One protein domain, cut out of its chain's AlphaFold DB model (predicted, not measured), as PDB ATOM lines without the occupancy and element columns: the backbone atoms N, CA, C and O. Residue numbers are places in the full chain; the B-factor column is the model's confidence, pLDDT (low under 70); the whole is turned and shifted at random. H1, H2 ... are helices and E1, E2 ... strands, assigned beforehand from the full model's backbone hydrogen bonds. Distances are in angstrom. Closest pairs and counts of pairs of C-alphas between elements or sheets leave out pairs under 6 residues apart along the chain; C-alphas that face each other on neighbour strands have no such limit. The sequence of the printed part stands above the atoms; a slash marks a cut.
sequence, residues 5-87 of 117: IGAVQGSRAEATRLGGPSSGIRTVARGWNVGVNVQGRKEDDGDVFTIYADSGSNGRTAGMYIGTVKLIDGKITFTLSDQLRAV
ATOM      1  N   ILE A   5      38.233 -51.190  29.725       92.56
ATOM      2  CA  ILE A   5      36.908 -51.295  29.116       92.56
ATOM      3  C   ILE A   5      36.830 -50.361  27.915       92.56
ATOM      4  O   ILE A   5      37.291 -49.223  27.960       92.56
ATOM      5  N   GLY A   6      36.268 -50.864  26.825       91.06
ATOM      6  CA  GLY A   6      36.014 -50.103  25.613       91.06
ATOM      7  C   GLY A   6      34.560 -50.275  25.229       91.06
ATOM      8  O   GLY A   6      34.061 -51.401  25.220       91.06
ATOM      9  N   ALA A   7      33.899 -49.168  24.917       92.25
ATOM     10  CA  ALA A   7      32.520 -49.129  24.460       92.25
ATOM     11  C   ALA A   7      32.467 -48.581  23.030       92.25
ATOM     12  O   ALA A   7      33.234 -47.686  22.669       92.25
ATOM     13  N   VAL A   8      31.569 -49.125  22.213       91.25
ATOM     14  CA  VAL A   8      31.234 -48.591  20.892       91.25
ATOM     15  C   VAL A   8      29.723 -48.465  20.777       91.25
ATOM     16  O   VAL A   8      28.996 -49.438  20.963       91.25
ATOM     17  N   GLN A   9      29.255 -47.261  20.457       92.12
ATOM     18  CA  GLN A   9      27.843 -46.967  20.241       92.12
ATOM     19  C   GLN A   9      27.568 -46.833  18.743       92.12
ATOM     20  O   GLN A   9      28.232 -46.063  18.046       92.12
ATOM     21  N   GLY A  10      26.563 -47.555  18.248       89.62
ATOM     22  CA  GLY A  10      26.077 -47.440  16.874       89.62
ATOM     23  C   GLY A  10      24.556 -47.554  16.790       89.62
ATOM     24  O   GLY A  10      23.855 -47.522  17.798       89.62
ATOM     25  N   SER A  11      24.028 -47.749  15.580       88.88
ATOM     26  CA  SER A  11      22.580 -47.899  15.343       88.88
ATOM     27  C   SER A  11      21.956 -49.140  15.997       88.88
ATOM     28  O   SER A  11      20.735 -49.252  16.058       88.88
ATOM     29  N   ARG A  12      22.781 -50.073  16.487       88.75
ATOM     30  CA  ARG A  12      22.366 -51.324  17.138       88.75
ATOM     31  C   ARG A  12      22.646 -51.339  18.646       88.75
ATOM     32  O   ARG A  12      22.845 -52.415  19.199       88.75
ATOM     33  N   ALA A  13      22.630 -50.166  19.283       89.31
ATOM     34  CA  ALA A  13      22.965 -49.958  20.696       89.31
ATOM     35  C   ALA A  13      24.461 -50.141  21.023       89.31
ATOM     36  O   ALA A  13      25.297 -50.261  20.121       89.31
ATOM     37  N   GLU A  14      24.792 -50.066  22.314       93.69
ATOM     38  CA  GLU A  14      26.165 -50.094  22.814       93.69
ATOM     39  C   GLU A  14      26.708 -51.522  22.846       93.69
ATOM     40  O   GLU A  14      26.045 -52.446  23.321       93.69
ATOM     41  N   ALA A  15      27.945 -51.699  22.397       93.94
ATOM     42  CA  ALA A  15      28.708 -52.915  22.627       93.94
ATOM     43  C   ALA A  15      29.953 -52.596  23.452       93.94
ATOM     44  O   ALA A  15      30.729 -51.706  23.103       93.94
ATOM     45  N   THR A  16      30.176 -53.367  24.514       93.19
ATOM     46  CA  THR A  16      31.360 -53.240  25.365       93.19
ATOM     47  C   THR A  16      32.269 -54.459  25.251       93.19
ATOM     48  O   THR A  16      31.835 -55.594  25.020       93.19
ATOM     49  N   ARG A  17      33.574 -54.223  25.388       93.62
ATOM     50  CA  ARG A  17      34.606 -55.259  25.471       93.62
ATOM     51  C   ARG A  17      35.570 -54.937  26.601       93.62
ATOM     52  O   ARG A  17      35.881 -53.776  26.855       93.62
ATOM     53  N   LEU A  18      36.034 -55.991  27.261       94.19
ATOM     54  CA  LEU A  18      36.976 -55.913  28.368       94.19
ATOM     55  C   LEU A  18      38.371 -56.318  27.892       94.19
ATOM     56  O   LEU A  18      38.516 -57.259  27.113       94.19
ATOM     57  N   GLY A  19      39.381 -55.608  28.383       91.62
ATOM     58  CA  GLY A  19      40.796 -55.886  28.169       91.62
ATOM     59  C   GLY A  19      41.481 -56.290  29.470       91.62
ATOM     60  O   GLY A  19      41.207 -55.721  30.530       91.62
ATOM     61  N   GLY A  20      42.363 -57.285  29.411       90.81
ATOM     62  CA  GLY A  20      43.210 -57.673  30.537       90.81
ATOM     63  C   GLY A  20      44.515 -56.867  30.591       90.81
ATOM     64  O   GLY A  20      44.894 -56.258  29.592       90.81
ATOM     65  N   PRO A  21      45.252 -56.911  31.714       90.94
ATOM     66  CA  PRO A  21      46.561 -56.263  31.841       90.94
ATOM     67  C   PRO A  21      47.567 -56.684  30.757       90.94
ATOM     68  O   PRO A  21      48.300 -55.849  30.243       90.94
ATOM     69  N   SER A  22      47.578 -57.972  30.391       89.50
ATOM     70  CA  SER A  22      48.495 -58.539  29.393       89.50
ATOM     71  C   SER A  22      48.021 -58.377  27.949       89.50
ATOM     72  O   SER A  22      48.842 -58.356  27.039       89.50
ATOM     73  N   SER A  23      46.708 -58.283  27.721       89.44
ATOM     74  CA  SER A  23      46.136 -58.155  26.375       89.44
ATOM     75  C   SER A  23      45.897 -56.703  25.960       89.44
ATOM     76  O   SER A  23      45.740 -56.432  24.772       89.44
ATOM     77  N   GLY A  24      45.807 -55.785  26.926       92.50
ATOM     78  CA  GLY A  24      45.397 -54.406  26.692       92.50
ATOM     79  C   GLY A  24      43.982 -54.302  26.119       92.50
ATOM     80  O   GLY A  24      43.168 -55.225  26.242       92.50
ATOM     81  N   ILE A  25      43.705 -53.173  25.470       95.06
ATOM     82  CA  ILE A  25      42.501 -52.948  24.673       95.06
ATOM     83  C   ILE A  25      42.838 -52.165  23.408       95.06
ATOM     84  O   ILE A  25      43.678 -51.269  23.417       95.06
ATOM     85  N   ARG A  26      42.158 -52.473  22.307       93.19
ATOM     86  CA  ARG A  26      42.263 -51.706  21.067       93.19
ATOM     87  C   ARG A  26      40.873 -51.369  20.566       93.19
ATOM     88  O   ARG A  26      40.054 -52.266  20.378       93.19
ATOM     89  N   THR A  27      40.633 -50.091  20.316       92.31
ATOM     90  CA  THR A  27      39.391 -49.596  19.729       92.31
ATOM     91  C   THR A  27      39.709 -48.777  18.488       92.31
ATOM     92  O   THR A  27      40.719 -48.077  18.408       92.31
ATOM     93  N   VAL A  28      38.862 -48.908  17.473       90.56
ATOM     94  CA  VAL A  28      38.973 -48.139  16.236       90.56
ATOM     95  C   VAL A  28      37.618 -47.537  15.913       90.56
ATOM     96  O   VAL A  28      36.598 -48.219  15.991       90.56
ATOM     97  N   ALA A  29      37.618 -46.268  15.535       89.38
ATOM     98  CA  ALA A  29      36.461 -45.582  14.985       89.38
ATOM     99  C   ALA A  29      36.852 -45.080  13.595       89.38
ATOM    100  O   ALA A  29      37.792 -44.301  13.462       89.38
ATOM    101  N   ARG A  30      36.179 -45.563  12.548       88.75
ATOM    102  CA  ARG A  30      36.526 -45.246  11.157       88.75
ATOM    103  C   ARG A  30      35.324 -44.681  10.420       88.75
ATOM    104  O   ARG A  30      34.287 -45.331  10.329       88.75
ATOM    105  N   GLY A  31      35.495 -43.485   9.871       85.06
ATOM    106  CA  GLY A  31      34.668 -42.965   8.793       85.06
ATOM    107  C   GLY A  31      35.193 -43.423   7.432       85.06
ATOM    108  O   GLY A  31      36.064 -44.284   7.337       85.06
ATOM    109  N   TRP A  32      34.684 -42.826   6.355       79.00
ATOM    110  CA  TRP A  32      35.126 -43.164   4.997       79.00
ATOM    111  C   TRP A  32      36.563 -42.700   4.712       79.00
ATOM    112  O   TRP A  32      37.376 -43.471   4.210       79.00
ATOM    113  N   ASN A  33      36.885 -41.457   5.088       80.81
ATOM    114  CA  ASN A  33      38.174 -40.822   4.790       80.81
ATOM    115  C   ASN A  33      39.101 -40.687   6.001       80.81
ATOM    116  O   ASN A  33      40.315 -40.656   5.828       80.81
ATOM    117  N   VAL A  34      38.547 -40.632   7.211       83.19
ATOM    118  CA  VAL A  34      39.292 -40.393   8.455       83.19
ATOM    119  C   VAL A  34      38.922 -41.460   9.475       83.19
ATOM    120  O   VAL A  34      37.763 -41.876   9.544       83.19
ATOM    121  N   GLY A  35      39.894 -41.895  10.266       88.00
ATOM    122  CA  GLY A  35      39.689 -42.782  11.397       88.00
ATOM    123  C   GLY A  35      40.584 -42.427  12.577       88.00
ATOM    124  O   GLY A  35      41.545 -41.672  12.459       88.00
ATOM    125  N   VAL A  36      40.258 -42.994  13.731       89.06
ATOM    126  CA  VAL A  36      41.059 -42.921  14.949       89.06
ATOM    127  C   VAL A  36      41.228 -44.331  15.491       89.06
ATOM    128  O   VAL A  36      40.282 -45.121  15.531       89.06
ATOM    129  N   ASN A  37      42.445 -44.653  15.904       90.69
ATOM    130  CA  ASN A  37      42.797 -45.908  16.546       90.69
ATOM    131  C   ASN A  37      43.391 -45.598  17.918       90.69
ATOM    132  O   ASN A  37      44.368 -44.858  18.021       90.69
ATOM    133  N   VAL A  38      42.790 -46.166  18.958       93.31
ATOM    134  CA  VAL A  38      43.215 -46.001  20.344       93.31
ATOM    135  C   VAL A  38      43.647 -47.357  20.885       93.31
ATOM    136  O   VAL A  38      42.920 -48.348  20.791       93.31
ATOM    137  N   GLN A  39      44.848 -47.405  21.453       93.94
ATOM    138  CA  GLN A  39      45.442 -48.610  22.025       93.94
ATOM    139  C   GLN A  39      45.760 -48.367  23.495       93.94
ATOM    140  O   GLN A  39      46.628 -47.556  23.805       93.94
ATOM    141  N   GLY A  40      45.053 -49.056  24.386       94.44
ATOM    142  CA  GLY A  40      45.305 -49.064  25.823       94.44
ATOM    143  C   GLY A  40      46.182 -50.244  26.225       94.44
ATOM    144  O   GLY A  40      45.924 -51.379  25.818       94.44
ATOM    145  N   ARG A  41      47.203 -49.990  27.039       94.00
ATOM    146  CA  ARG A  41      48.068 -51.011  27.640       94.00
ATOM    147  C   ARG A  41      48.408 -50.649  29.078       94.00
ATOM    148  O   ARG A  41      48.401 -49.474  29.440       94.00
ATOM    149  N   LYS A  42      48.725 -51.667  29.878       92.44
ATOM    150  CA  LYS A  42      49.274 -51.477  31.219       92.44
ATOM    151  C   LYS A  42      50.791 -51.362  31.102       92.44
ATOM    152  O   LYS A  42      51.418 -52.213  30.478       92.44
ATOM    153  N   GLU A  43      51.355 -50.327  31.700       89.94
ATOM    154  CA  GLU A  43      52.785 -50.180  31.963       89.94
ATOM    155  C   GLU A  43      53.032 -50.233  33.480       89.94
ATOM    156  O   GLU A  43      52.085 -50.275  34.278       89.94
ATOM    157  N   ASP A  44      54.304 -50.262  33.876       84.69
ATOM    158  CA  ASP A  44      54.706 -50.324  35.287       84.69
ATOM    159  C   ASP A  44      54.207 -49.095  36.065       84.69
ATOM    160  O   ASP A  44      53.667 -49.232  37.164       84.69
ATOM    161  N   ASP A  45      54.262 -47.919  35.430       82.25
ATOM    162  CA  ASP A  45      53.854 -46.628  36.003       82.25
ATOM    163  C   ASP A  45      52.345 -46.340  35.871       82.25
ATOM    164  O   ASP A  45      51.871 -45.271  36.259       82.25
ATOM    165  N   GLY A  46      51.569 -47.280  35.322       86.44
ATOM    166  CA  GLY A  46      50.117 -47.165  35.191       86.44
ATOM    167  C   GLY A  46      49.597 -47.389  33.776       86.44
ATOM    168  O   GLY A  46      50.180 -48.114  32.972       86.44
ATOM    169  N   ASP A  47      48.444 -46.797  33.486       91.31
ATOM    170  CA  ASP A  47      47.712 -47.055  32.250       91.31
ATOM    171  C   ASP A  47      48.089 -46.064  31.164       91.31
ATOM    172  O   ASP A  47      48.184 -44.854  31.390       91.31
ATOM    173  N   VAL A  48      48.282 -46.594  29.960       92.12
ATOM    174  CA  VAL A  48      48.770 -45.828  28.824       92.12
ATOM    175  C   VAL A  48      47.864 -46.038  27.631       92.12
ATOM    176  O   VAL A  48      47.704 -47.162  27.156       92.12
ATOM    177  N   PHE A  49      47.321 -44.942  27.105       93.62
ATOM    178  CA  PHE A  49      46.542 -44.944  25.872       93.62
ATOM    179  C   PHE A  49      47.292 -44.218  24.768       93.62
ATOM    180  O   PHE A  49      47.599 -43.038  24.885       93.62
ATOM    181  N   THR A  50      47.566 -44.920  23.675       92.69
ATOM    182  CA  THR A  50      48.242 -44.380  22.492       92.69
ATOM    183  C   THR A  50      47.214 -44.132  21.397       92.69
ATOM    184  O   THR A  50      46.454 -45.041  21.054       92.69
ATOM    185  N   ILE A  51      47.182 -42.915  20.859       92.00
ATOM    186  CA  ILE A  51      46.183 -42.462  19.889       92.00
ATOM    187  C   ILE A  51      46.855 -42.248  18.533       92.00
ATOM    188  O   ILE A  51      47.884 -41.577  18.427       92.00
ATOM    189  N   TYR A  52      46.237 -42.794  17.490       89.12
ATOM    190  CA  TYR A  52      46.666 -42.668  16.104       89.12
ATOM    191  C   TYR A  52      45.521 -42.123  15.245       89.12
ATOM    192  O   TYR A  52      44.390 -42.600  15.355       89.12
ATOM    193  N   ALA A  53      45.824 -41.174  14.364       86.81
ATOM    194  CA  ALA A  53      44.965 -40.790  13.251       86.81
ATOM    195  C   ALA A  53      45.186 -41.804  12.130       86.81
ATOM    196  O   ALA A  53      46.313 -41.996  11.695       86.81
ATOM    197  N   ASP A  54      44.136 -42.467  11.671       84.56
ATOM    198  CA  ASP A  54      44.188 -43.429  10.571       84.56
ATOM    199  C   ASP A  54      43.484 -42.837   9.346       84.56
ATOM    200  O   ASP A  54      42.620 -41.957   9.467       84.56
ATOM    201  N   SER A  55      43.804 -43.348   8.158       72.81
ATOM    202  CA  SER A  55      42.855 -43.190   7.062       72.81
ATOM    203  C   SER A  55      41.604 -43.992   7.397       72.81
ATOM    204  O   SER A  55      41.650 -45.016   8.081       72.81
ATOM    205  N   GLY A  56      40.448 -43.482   6.988       74.25
ATOM    206  CA  GLY A  56      39.185 -44.184   7.177       74.25
ATOM    207  C   GLY A  56      39.159 -45.545   6.468       74.25
ATOM    208  O   GLY A  56      40.171 -46.123   6.076       74.25
ATOM    209  N   SER A  57      37.969 -46.072   6.226       77.00
ATOM    210  CA  SER A  57      37.799 -47.372   5.564       77.00
ATOM    211  C   SER A  57      38.355 -47.440   4.129       77.00
ATOM    212  O   SER A  57      38.401 -48.524   3.557       77.00
ATOM    213  N   ASN A  58      38.788 -46.316   3.545       73.38
ATOM    214  CA  ASN A  58      39.430 -46.256   2.232       73.38
ATOM    215  C   ASN A  58      40.939 -46.605   2.226       73.38
ATOM    216  O   ASN A  58      41.508 -46.716   1.141       73.38
ATOM    217  N   GLY A  59      41.583 -46.764   3.393       66.94
ATOM    218  CA  GLY A  59      42.957 -47.273   3.534       66.94
ATOM    219  C   GLY A  59      44.064 -46.428   2.887       66.94
ATOM    220  O   GLY A  59      45.133 -46.955   2.587       66.94
ATOM    221  N   ARG A  60      43.819 -45.139   2.620       63.88
ATOM    222  CA  ARG A  60      44.723 -44.280   1.830       63.88
ATOM    223  C   ARG A  60      45.986 -43.800   2.553       63.88
ATOM    224  O   ARG A  60      46.925 -43.382   1.882       63.88
ATOM    225  N   THR A  61      46.023 -43.849   3.880       65.06
ATOM    226  CA  THR A  61      47.100 -43.270   4.699       65.06
ATOM    227  C   THR A  61      47.441 -44.200   5.855       65.06
ATOM    228  O   THR A  61      46.545 -44.701   6.535       65.06
ATOM    229  N   ALA A  62      48.736 -44.410   6.095       67.25
ATOM    230  CA  ALA A  62      49.213 -45.112   7.280       67.25
ATOM    231  C   ALA A  62      48.872 -44.321   8.554       67.25
ATOM    232  O   ALA A  62      48.853 -43.091   8.542       67.25
ATOM    233  N   GLY A  63      48.619 -45.033   9.654       73.44
ATOM    234  CA  GLY A  63      48.278 -44.409  10.929       73.44
ATOM    235  C   GLY A  63      49.364 -43.441  11.415       73.44
ATOM    236  O   GLY A  63      50.490 -43.857  11.676       73.44
ATOM    237  N   MET A  64      49.025 -42.164  11.565       83.19
ATOM    238  CA  MET A  64      49.876 -41.125  12.137       83.19
ATOM    239  C   MET A  64      49.719 -41.106  13.656       83.19
ATOM    240  O   MET A  64      48.614 -40.980  14.180       83.19
ATOM    241  N   TYR A  65      50.829 -41.214  14.379       82.81
ATOM    242  CA  TYR A  65      50.832 -41.107  15.833       82.81
ATOM    243  C   TYR A  65      50.476 -39.677  16.275       82.81
ATOM    244  O   TYR A  65      51.159 -38.717  15.909       82.81
ATOM    245  N   ILE A  66      49.402 -39.543  17.060       86.94
ATOM    246  CA  ILE A  66      48.932 -38.252  17.582       86.94
ATOM    247  C   ILE A  66      49.578 -37.965  18.931       86.94
ATOM    248  O   ILE A  66      50.064 -36.867  19.185       86.94
ATOM    249  N   GLY A  67      49.560 -38.949  19.821       87.62
ATOM    250  CA  GLY A  67      49.992 -38.738  21.189       87.62
ATOM    251  C   GLY A  67      49.588 -39.862  22.125       87.62
ATOM    252  O   GLY A  67      48.918 -40.826  21.739       87.62
ATOM    253  N   THR A  68      49.981 -39.698  23.378       90.56
ATOM    254  CA  THR A  68      49.742 -40.659  24.445       90.56
ATOM    255  C   THR A  68      49.104 -39.973  25.645       90.56
ATOM    256  O   THR A  68      49.529 -38.898  26.059       90.56
ATOM    257  N   VAL A  69      48.100 -40.618  26.231       89.94
ATOM    258  CA  VAL A  69      47.502 -40.252  27.516       89.94
ATOM    259  C   VAL A  69      48.080 -41.177  28.584       89.94
ATOM    260  O   VAL A  69      47.999 -42.400  28.437       89.94
ATOM    261  N   LYS A  70      48.652 -40.602  29.642       90.19
ATOM    262  CA  LYS A  70      49.128 -41.328  30.829       90.19
ATOM    263  C   LYS A  70      48.694 -40.605  32.096       90.19
ATOM    264  O   LYS A  70      48.458 -39.399  32.074       90.19
ATOM    265  N   LEU A  71      48.634 -41.326  33.207       83.81
ATOM    266  CA  LEU A  71      48.545 -40.709  34.525       83.81
ATOM    267  C   LEU A  71      49.964 -40.384  35.011       83.81
ATOM    268  O   LEU A  71      50.797 -41.278  35.085       83.81
ATOM    269  N   ILE A  72      50.239 -39.121  35.330       82.38
ATOM    270  CA  ILE A  72      51.504 -38.675  35.929       82.38
ATOM    271  C   ILE A  72      51.141 -37.869  37.174       82.38
ATOM    272  O   ILE A  72      50.323 -36.955  37.092       82.38
ATOM    273  N   ASP A  73      51.676 -38.246  38.336       79.19
ATOM    274  CA  ASP A  73      51.409 -37.582  39.623       79.19
ATOM    275  C   ASP A  73      49.909 -37.426  39.953       79.19
ATOM    276  O   ASP A  73      49.450 -36.398  40.455       79.19
ATOM    277  N   GLY A  74      49.108 -38.443  39.615       77.75
ATOM    278  CA  GLY A  74      47.654 -38.430  39.820       77.75
ATOM    279  C   GLY A  74      46.880 -37.523  38.856       77.75
ATOM    280  O   GLY A  74      45.665 -37.383  38.993       77.75
ATOM    281  N   LYS A  75      47.551 -36.925  37.866       81.75
ATOM    282  CA  LYS A  75      46.942 -36.083  36.833       81.75
ATOM    283  C   LYS A  75      46.988 -36.771  35.476       81.75
ATOM    284  O   LYS A  75      48.009 -37.322  35.065       81.75
ATOM    285  N   ILE A  76      45.873 -36.715  34.752       84.81
ATOM    286  CA  ILE A  76      45.807 -37.194  33.371       84.81
ATOM    287  C   ILE A  76      46.619 -36.224  32.509       84.81
ATOM    288  O   ILE A  76      46.254 -35.061  32.365       84.81
ATOM    289  N   THR A  77      47.727 -36.709  31.958       84.06
ATOM    290  CA  THR A  77      48.650 -35.936  31.130       84.06
ATOM    291  C   THR A  77      48.602 -36.444  29.699       84.06
ATOM    292  O   THR A  77      48.721 -37.644  29.439       84.06
ATOM    293  N   PHE A  78      48.444 -35.517  28.757       85.44
ATOM    294  CA  PHE A  78      48.484 -35.804  27.331       85.44
ATOM    295  C   PHE A  78      49.817 -35.351  26.740       85.44
ATOM    296  O   PHE A  78      50.189 -34.184  26.834       85.44
ATOM    297  N   THR A  79      50.540 -36.282  26.126       83.69
ATOM    298  CA  THR A  79      51.803 -36.018  25.435       83.69
ATOM    299  C   THR A  79      51.572 -36.112  23.935       83.69
ATOM    300  O   THR A  79      51.326 -37.199  23.415       83.69
ATOM    301  N   LEU A  80      51.650 -34.978  23.242       79.62
ATOM    302  CA  LEU A  80      51.586 -34.910  21.781       79.62
ATOM    303  C   LEU A  80      52.824 -35.540  21.137       79.62
ATOM    304  O   LEU A  80      53.921 -35.489  21.696       79.62
ATOM    305  N   SER A  81      52.652 -36.089  19.936       74.00
ATOM    306  CA  SER A  81      53.768 -36.476  19.082       74.00
ATOM    307  C   SER A  81      54.573 -35.245  18.672       74.00
ATOM    308  O   SER A  81      54.021 -34.161  18.475       74.00
ATOM    309  N   ASP A  82      55.885 -35.404  18.503       60.59
ATOM    310  CA  ASP A  82      56.754 -34.296  18.085       60.59
ATOM    311  C   ASP A  82      56.349 -33.725  16.713       60.59
ATOM    312  O   ASP A  82      56.579 -32.552  16.435       60.59
ATOM    313  N   GLN A  83      55.648 -34.515  15.889       54.25
ATOM    314  CA  GLN A  83      55.077 -34.064  14.615       54.25
ATOM    315  C   GLN A  83      53.860 -33.137  14.775       54.25
ATOM    316  O   GLN A  83      53.581 -32.356  13.872       54.25
ATOM    317  N   LEU A  84      53.153 -33.186  15.909       53.53
ATOM    318  CA  LEU A  84      52.038 -32.285  16.237       53.53
ATOM    319  C   LEU A  84      52.434 -31.156  17.190       53.53
ATOM    320  O   LEU A  84      51.722 -30.160  17.284       53.53
ATOM    321  N   ARG A  85      53.587 -31.261  17.860       49.97
ATOM    322  CA  ARG A  85      54.195 -30.128  18.575       49.97
ATOM    323  C   ARG A  85      54.608 -28.996  17.633       49.97
ATOM    324  O   ARG A  85      54.715 -27.860  18.071       49.97
ATOM    325  N   ALA A  86      54.797 -29.303  16.350       42.31
ATOM    326  CA  ALA A  86      55.150 -28.348  15.306       42.31
ATOM    327  C   ALA A  86      53.942 -27.638  14.660       42.31
ATOM    328  O   ALA A  86      54.085 -27.081  13.570       42.31
ATOM    329  N   VAL A  87      52.761 -27.614  15.301       44.81
ATOM    330  CA  VAL A  87      51.712 -26.637  14.950       44.81
ATOM    331  C   VAL A  87      52.177 -25.267  15.446       44.81
ATOM    332  O   VAL A  87      51.759 -24.754  16.478       44.81
TER     333      VAL A  87
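This is residues 5 to 87 of the 117 residues of an uncharacterized protein of Ignavibacteriae bacterium (UniProt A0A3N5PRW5). A twisted antiparallel sheet of five strands, E3 to E7, makes a wall, and a small two-stranded hairpin, E1 and E2, packs by way of E1 near its E3 edge, only partly face to face with it. The turn end of that hairpin, residues 9 to 14, sticks out, and the short helix H1 only grazes the large sheet near the end of the printed part. The printed part has 83 residues, with seven named strands and one named helix in the order E1 E2 E3 E4 E5 E6 E7 H1, and its class is mostly strand. The large sheet has the order E3, E4, E5, E6, E7. The whole is only just loose, close to compact, with a radius of gyration of the C-alphas of 14.3 A and spans of 38 by 36 by 20 A.

In the large sheet, E3 is residues 25 to 30, E4 residues 34 to 43 and 28.8 A long, E5 residues 46 to 55 and 29.3 A long, E6 residues 64 to 72 and 24.0 A long, and E7 residues 75 to 80. E4 begins at C-alpha 34 at (39.292, -40.393, 8.455). E1 is residues 5 to 10, from C-alpha 5 at (36.908, -51.295, 29.116), and E2 is residues 13 to 19, 20.2 A long. H1 is residues 82 to 85, ending at C-alpha 85 at (54.195, -30.128, 18.575).

E3 to E7 form a meander, each strand the antiparallel neighbour of the one before, with E3 and E7 as edge strands. N 37 and O 52 of E4 and E5 are 2.9 A apart, within hydrogen-bond range, as are N 27 and O 38 of E3 and E4 at 2.9 A, N 51 and O 67 of E5 and E6 at 2.9 A, and N 70 and O 77 of E6 and E7 at 3.0 A. E1 and E2 form a hairpin, with N 8 and O 15 at 2.9 A. The two sheets make a sandwich, two sheets face to face, with their strands at 44 degrees. The closest C-alphas of E1 and E3 are those of Gly 6 and Thr 27, 6.8 A apart. E1 and E4 are apart. H1 only grazes the large sheet; the closest C-alphas of E6 and H1 are those of Ile 66 and Leu 84, 6.9 A apart. H1 is too short for any O i to N i+4 pair inside it.

The two C-alphas farthest apart are those of Asn 58 and Asp 73, 40.2 A. The printed part has no cut. No link is long; E5 to E6, with 8 residues between them, is short, and the others are tight. The mean pLDDT of the printed part is 83.8, and it is under 70 at residues 59 to 62 and 82 to 87.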